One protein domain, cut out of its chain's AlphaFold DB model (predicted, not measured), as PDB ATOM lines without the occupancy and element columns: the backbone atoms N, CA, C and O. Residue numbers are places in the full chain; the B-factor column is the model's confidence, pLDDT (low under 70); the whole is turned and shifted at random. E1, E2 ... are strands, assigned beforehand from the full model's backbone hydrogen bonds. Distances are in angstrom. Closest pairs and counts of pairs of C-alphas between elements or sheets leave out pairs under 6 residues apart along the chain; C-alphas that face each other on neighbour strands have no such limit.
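What this domain is: This is residues 2 to 52 of the 195 residues of an uncharacterized protein of Acidimicrobiales bacterium (UniProt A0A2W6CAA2). With little regular structure, this is two small strand hairpins in succession, E1 with E2 and E3 with E4, and a long unnamed stretch, residues 2 to 20, leading in. The printed part has 51 residues, 12 of them in four named strands; it is all strand, with no named helix. It is compact, radius of gyration of the C-alphas 11.2 A, and flat, spanning 33 by 29 by 15 A.

Where its parts are: Find C-alpha 21 at (-33.585, 19.684, 86.251); E1 runs from there to 23, 6.8 A. E2 is residues 28 to 30, E3 38 to 40, and E4 45 to 47, ending at (-34.739, 3.824, 84.181).

How they stand to each other: Look first at residues 14 to 15, paired antiparallel with 22 to 23 of E1. In the antiparallel hairpin E1 and E2, N 22 and O 29 are within hydrogen-bond range, 2.8 A. In the antiparallel hairpin E3 and E4, N 39 and O 46 are too, 2.8 A. E2 and E3 are only just apart, closest C-alphas 8.3 A.

The domain as a whole: The farthest C-alphas, Ser 9 and His 52, are 34.0 A apart. The printed part has no cut; no link between strands is long. Confidence is under 70 at residues 2 to 11 and 51 to 52.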
ATOM      1  N   SER A   2     -51.918   6.631  88.990       45.34
ATOM      2  CA  SER A   2     -50.726   7.242  88.397       45.34
ATOM      3  C   SER A   2     -51.139   7.904  87.085       45.34
ATOM      4  O   SER A   2     -51.526   7.202  86.154       45.34
ATOM      5  N   ALA A   3     -51.125   9.237  87.048       50.62
ATOM      6  CA  ALA A   3     -51.407  10.004  85.840       50.62
ATOM      7  C   ALA A   3     -50.353   9.681  84.772       50.62
ATOM      8  O   ALA A   3     -49.151   9.769  85.025       50.62
ATOM      9  N   GLN A   4     -50.817   9.257  83.600       45.81
ATOM     10  CA  GLN A   4     -49.974   9.012  82.439       45.81
ATOM     11  C   GLN A   4     -49.578  10.381  81.845       45.81
ATOM     12  O   GLN A   4     -50.474  11.211  81.667       45.81
ATOM     13  N   PRO A   5     -48.285  10.675  81.600       57.72
ATOM     14  CA  PRO A   5     -47.862  11.995  81.137       57.72
ATOM     15  C   PRO A   5     -48.376  12.248  79.719       57.72
ATOM     16  O   PRO A   5     -48.225  11.400  78.844       57.72
ATOM     17  N   THR A   6     -48.995  13.407  79.521       62.38
ATOM     18  CA  THR A   6     -49.453  13.920  78.228       62.38
ATOM     19  C   THR A   6     -48.256  14.137  77.297       62.38
ATOM     20  O   THR A   6     -47.257  14.714  77.727       62.38
ATOM     21  N   ASP A   7     -48.359  13.676  76.046       54.78
ATOM     22  CA  ASP A   7     -47.349  13.863  74.995       54.78
ATOM     23  C   ASP A   7     -47.066  15.360  74.778       54.78
ATOM     24  O   ASP A   7     -47.857  16.084  74.173       54.78
ATOM     25  N   LEU A   8     -45.934  15.838  75.300       60.34
ATOM     26  CA  LEU A   8     -45.403  17.166  75.011       60.34
ATOM     27  C   LEU A   8     -44.635  17.079  73.690       60.34
ATOM     28  O   LEU A   8     -43.608  16.406  73.602       60.34
ATOM     29  N   SER A   9     -45.141  17.750  72.655       57.53
ATOM     30  CA  SER A   9     -44.435  17.943  71.386       57.53
ATOM     31  C   SER A   9     -43.022  18.469  71.653       57.53
ATOM     32  O   SER A   9     -42.879  19.456  72.373       57.53
ATOM     33  N   ALA A  10     -42.018  17.798  71.086       58.19
ATOM     34  CA  ALA A  10     -40.585  17.913  71.359       58.19
ATOM     35  C   ALA A  10     -39.980  19.319  71.147       58.19
ATOM     36  O   ALA A  10     -39.193  19.544  70.229       58.19
ATOM     37  N   ALA A  11     -40.316  20.273  72.013       64.56
ATOM     38  CA  ALA A  11     -39.433  21.393  72.285       64.56
ATOM     39  C   ALA A  11     -38.142  20.814  72.876       64.56
ATOM     40  O   ALA A  11     -38.189  19.975  73.775       64.56
ATOM     41  N   GLU A  12     -37.005  21.220  72.321       75.62
ATOM     42  CA  GLU A  12     -35.681  20.721  72.677       75.62
ATOM     43  C   GLU A  12     -35.468  20.854  74.194       75.62
ATOM     44  O   GLU A  12     -35.367  21.958  74.740       75.62
ATOM     45  N   ALA A  13     -35.509  19.721  74.902       84.38
ATOM     46  CA  ALA A  13     -35.473  19.715  76.354       84.38
ATOM     47  C   ALA A  13     -34.152  20.328  76.832       84.38
ATOM     48  O   ALA A  13     -33.077  19.759  76.655       84.38
ATOM     49  N   THR A  14     -34.238  21.509  77.440       94.25
ATOM     50  CA  THR A  14     -33.064  22.207  77.965       94.25
ATOM     51  C   THR A  14     -32.801  21.729  79.386       94.25
ATOM     52  O   THR A  14     -33.672  21.822  80.248       94.25
ATOM     53  N   PHE A  15     -31.603  21.213  79.650       94.88
ATOM     54  CA  PHE A  15     -31.204  20.743  80.977       94.88
ATOM     55  C   PHE A  15     -30.435  21.811  81.750       94.88
ATOM     56  O   PHE A  15     -29.741  22.647  81.170       94.88
ATOM     57  N   SER A  16     -30.531  21.766  83.078       94.50
ATOM     58  CA  SER A  16     -29.671  22.558  83.953       94.50
ATOM     59  C   SER A  16     -28.204  22.096  83.842       94.50
ATOM     60  O   SER A  16     -27.957  20.938  83.499       94.50
ATOM     61  N   PRO A  17     -27.209  22.946  84.166       94.50
ATOM     62  CA  PRO A  17     -25.790  22.576  84.069       94.50
ATOM     63  C   PRO A  17     -25.388  21.361  84.919       94.50
ATOM     64  O   PRO A  17     -24.488  20.611  84.554       94.50
ATOM     65  N   ASP A  18     -26.067  21.140  86.046       92.19
ATOM     66  CA  ASP A  18     -25.887  19.967  86.910       92.19
ATOM     67  C   ASP A  18     -26.681  18.731  86.433       92.19
ATOM     68  O   ASP A  18     -26.558  17.640  86.996       92.19
ATOM     69  N   GLY A  19     -27.516  18.894  85.404       91.75
ATOM     70  CA  GLY A  19     -28.377  17.867  84.833       91.75
ATOM     71  C   GLY A  19     -29.461  17.343  85.778       91.75
ATOM     72  O   GLY A  19     -29.998  16.262  85.508       91.75
ATOM     73  N   GLN A  20     -29.752  18.044  86.881       94.62
ATOM     74  CA  GLN A  20     -30.764  17.634  87.863       94.62
ATOM     75  C   GLN A  20     -32.176  18.100  87.515       94.62
ATOM     76  O   GLN A  20     -33.138  17.483  87.976       94.62
ATOM     77  N   TYR A  21     -32.310  19.131  86.687       96.12
ATOM     78  CA  TYR A  21     -33.585  19.684  86.251       96.12
ATOM     79  C   TYR A  21     -33.633  19.775  84.725       96.12
ATOM     80  O   TYR A  21     -32.605  19.890  84.055       96.12
ATOM     81  N   TRP A  22     -34.840  19.724  84.176       95.19
ATOM     82  CA  TRP A  22     -35.113  19.996  82.772       95.19
ATOM     83  C   TRP A  22     -36.193  21.069  82.663       95.19
ATOM     84  O   TRP A  22     -37.084  21.177  83.511       95.19
ATOM     85  N   TRP A  23     -36.078  21.907  81.642       94.00
ATOM     86  CA  TRP A  23     -36.997  22.997  81.373       94.00
ATOM     87  C   TRP A  23     -38.153  22.492  80.517       94.00
ATOM     88  O   TRP A  23     -37.944  22.036  79.395       94.00
ATOM     89  N   SER A  24     -39.380  22.613  81.024       89.12
ATOM     90  CA  SER A  24     -40.586  22.205  80.291       89.12
ATOM     91  C   SER A  24     -41.064  23.219  79.247       89.12
ATOM     92  O   SER A  24     -42.097  23.010  78.619       89.12
ATOM     93  N   GLY A  25     -40.370  24.351  79.107       89.31
ATOM     94  CA  GLY A  25     -40.861  25.530  78.391       89.31
ATOM     95  C   GLY A  25     -41.523  26.567  79.308       89.31
ATOM     96  O   GLY A  25     -41.600  27.733  78.935       89.31
ATOM     97  N   GLN A  26     -41.956  26.171  80.511       92.25
ATOM     98  CA  GLN A  26     -42.616  27.065  81.477       92.25
ATOM     99  C   GLN A  26     -42.030  26.989  82.888       92.25
ATOM    100  O   GLN A  26     -42.012  27.990  83.603       92.25
ATOM    101  N   VAL A  27     -41.582  25.807  83.314       94.56
ATOM    102  CA  VAL A  27     -41.086  25.579  84.673       94.56
ATOM    103  C   VAL A  27     -39.941  24.572  84.665       94.56
ATOM    104  O   VAL A  27     -39.884  23.669  83.828       94.56
ATOM    105  N   TRP A  28     -39.019  24.721  85.615       95.19
ATOM    106  CA  TRP A  28     -37.992  23.720  85.877       95.19
ATOM    107  C   TRP A  28     -38.608  22.535  86.615       95.19
ATOM    108  O   TRP A  28     -39.108  22.676  87.732       95.19
ATOM    109  N   LEU A  29     -38.560  21.362  85.994       95.69
ATOM    110  CA  LEU A  29     -39.001  20.103  86.583       95.69
ATOM    111  C   LEU A  29     -37.781  19.235  86.911       95.69
ATOM    112  O   LEU A  29     -36.789  19.271  86.184       95.69
ATOM    113  N   PRO A  30     -37.813  18.442  87.993       96.00
ATOM    114  CA  PRO A  30     -36.722  17.531  88.303       96.00
ATOM    115  C   PRO A  30     -36.557  16.504  87.174       96.00
ATOM    116  O   PRO A  30     -37.504  15.824  86.778       96.00
ATOM    117  N   ALA A  31     -35.331  16.372  86.672       95.31
ATOM    118  CA  ALA A  31     -34.954  15.381  85.668       95.31
ATOM    119  C   ALA A  31     -34.824  13.977  86.265       95.31
ATOM    120  O   ALA A  31     -34.633  13.021  85.527       95.31
ATOM    121  N   VAL A  32     -34.924  13.829  87.587       93.38
ATOM    122  CA  VAL A  32     -34.863  12.549  88.297       93.38
ATOM    123  C   VAL A  32     -36.155  12.358  89.088       93.38
ATOM    124  O   VAL A  32     -36.616  13.276  89.763       93.38
ATOM    125  N   SER A  33     -36.747  11.166  89.018       92.44
ATOM    126  CA  SER A  33     -37.975  10.851  89.747       92.44
ATOM    127  C   SER A  33     -37.762  10.950  91.256       92.44
ATOM    128  O   SER A  33     -36.656  10.743  91.757       92.44
ATOM    129  N   ALA A  34     -38.840  11.189  92.008       89.94
ATOM    130  CA  ALA A  34     -38.775  11.277  93.471       89.94
ATOM    131  C   ALA A  34     -38.155  10.022  94.124       89.94
ATOM    132  O   ALA A  34     -37.460  10.117  95.133       89.94
ATOM    133  N   ASP A  35     -38.343   8.841  93.522       89.81
ATOM    134  CA  ASP A  35     -37.759   7.578  93.985       89.81
ATOM    135  C   ASP A  35     -36.347   7.289  93.434       89.81
ATOM    136  O   ASP A  35     -35.778   6.226  93.708       89.81
ATOM    137  N   ARG A  36     -35.780   8.220  92.656       87.44
ATOM    138  CA  ARG A  36     -34.465   8.155  91.997       87.44
ATOM    139  C   ARG A  36     -34.262   6.944  91.084       87.44
ATOM    140  O   ARG A  36     -33.125   6.569  90.797       87.44
ATOM    141  N   LYS A  37     -35.341   6.294  90.643       89.75
ATOM    142  CA  LYS A  37     -35.270   5.137  89.737       89.75
ATOM    143  C   LYS A  37     -35.381   5.519  88.273       89.75
ATOM    144  O   LYS A  37     -35.055   4.681  87.437       89.75
ATOM    145  N   TRP A  38     -35.817   6.733  87.963       92.94
ATOM    146  CA  TRP A  38     -36.034   7.197  86.601       92.94
ATOM    147  C   TRP A  38     -35.366   8.548  86.388       92.94
ATOM    148  O   TRP A  38     -35.318   9.371  87.301       92.94
ATOM    149  N   ARG A  39     -34.818   8.749  85.192       93.94
ATOM    150  CA  ARG A  39     -34.239   9.999  84.725       93.94
ATOM    151  C   ARG A  39     -34.863  10.347  83.384       93.94
ATOM    152  O   ARG A  39     -34.898   9.503  82.497       93.94
ATOM    153  N   PHE A  40     -35.365  11.562  83.264       92.88
ATOM    154  CA  PHE A  40     -35.914  12.085  82.028       92.88
ATOM    155  C   PHE A  40     -34.770  12.445  81.073       92.88
ATOM    156  O   PHE A  40     -33.838  13.144  81.474       92.88
ATOM    157  N   ASP A  41     -34.815  11.936  79.842       91.12
ATOM    158  CA  ASP A  41     -33.815  12.203  78.793       91.12
ATOM    159  C   ASP A  41     -34.197  13.363  77.860       91.12
ATOM    160  O   ASP A  41     -33.451  13.691  76.944       91.12
ATOM    161  N   GLY A  42     -35.342  13.999  78.120       89.56
ATOM    162  CA  GLY A  42     -35.906  15.057  77.287       89.56
ATOM    163  C   GLY A  42     -37.107  14.598  76.465       89.56
ATOM    164  O   GLY A  42     -37.920  15.419  76.059       89.56
ATOM    165  N   THR A  43     -37.260  13.288  76.282       89.38
ATOM    166  CA  THR A  43     -38.369  12.669  75.544       89.38
ATOM    167  C   THR A  43     -39.105  11.625  76.376       89.38
ATOM    168  O   THR A  43     -40.324  11.504  76.305       89.38
ATOM    169  N   SER A  44     -38.382  10.878  77.205       91.12
ATOM    170  CA  SER A  44     -38.895   9.736  77.939       91.12
ATOM    171  C   SER A  44     -38.224   9.594  79.302       91.12
ATOM    172  O   SER A  44     -37.109  10.060  79.553       91.12
ATOM    173  N   TRP A  45     -38.922   8.932  80.222       92.06
ATOM    174  CA  TRP A  45     -38.333   8.518  81.488       92.06
ATOM    175  C   TRP A  45     -37.527   7.238  81.275       92.06
ATOM    176  O   TRP A  45     -38.081   6.144  81.166       92.06
ATOM    177  N   LEU A  46     -36.204   7.359  81.282       92.75
ATOM    178  CA  LEU A  46     -35.290   6.227  81.270       92.75
ATOM    179  C   LEU A  46     -35.065   5.719  82.688       92.75
ATOM    180  O   LEU A  46     -34.858   6.485  83.627       92.75
ATOM    181  N   ARG A  47     -35.063   4.400  82.875       92.44
ATOM    182  CA  ARG A  47     -34.739   3.824  84.181       92.44
ATOM    183  C   ARG A  47     -33.272   4.117  84.495       92.44
ATOM    184  O   ARG A  47     -32.383   3.658  83.778       92.44
ATOM    185  N   VAL A  48     -33.009   4.829  85.589       86.81
ATOM    186  CA  VAL A  48     -31.655   5.017  86.112       86.81
ATOM    187  C   VAL A  48     -31.133   3.631  86.448       86.81
ATOM    188  O   VAL A  48     -31.569   2.998  87.417       86.81
ATOM    189  N   ARG A  49     -30.190   3.130  85.642       80.69
ATOM    190  CA  ARG A  49     -29.333   2.033  86.082       80.69
ATOM    191  C   ARG A  49     -28.671   2.542  87.347       80.69
ATOM    192  O   ARG A  49     -27.862   3.461  87.276       80.69
ATOM    193  N   ARG A  50     -29.083   2.009  88.504       70.00
ATOM    194  CA  ARG A  50     -28.470   2.359  89.785       70.00
ATOM    195  C   ARG A  50     -26.970   2.192  89.599       70.00
ATOM    196  O   ARG A  50     -26.500   1.067  89.433       70.00
ATOM    197  N   TYR A  51     -26.244   3.306  89.600       58.38
ATOM    198  CA  TYR A  51     -24.813   3.276  89.813       58.38
ATOM    199  C   TYR A  51     -24.659   2.755  91.232       58.38
ATOM    200  O   TYR A  51     -24.824   3.485  92.205       58.38
ATOM    201  N   HIS A  52     -24.485   1.445  91.361       62.81
ATOM    202  CA  HIS A  52     -24.038   0.886  92.614       62.81
ATOM    203  C   HIS A  52     -22.567   1.269  92.699       62.81
ATOM    204  O   HIS A  52     -21.791   0.737  91.898       62.81
TER     205      HIS A  52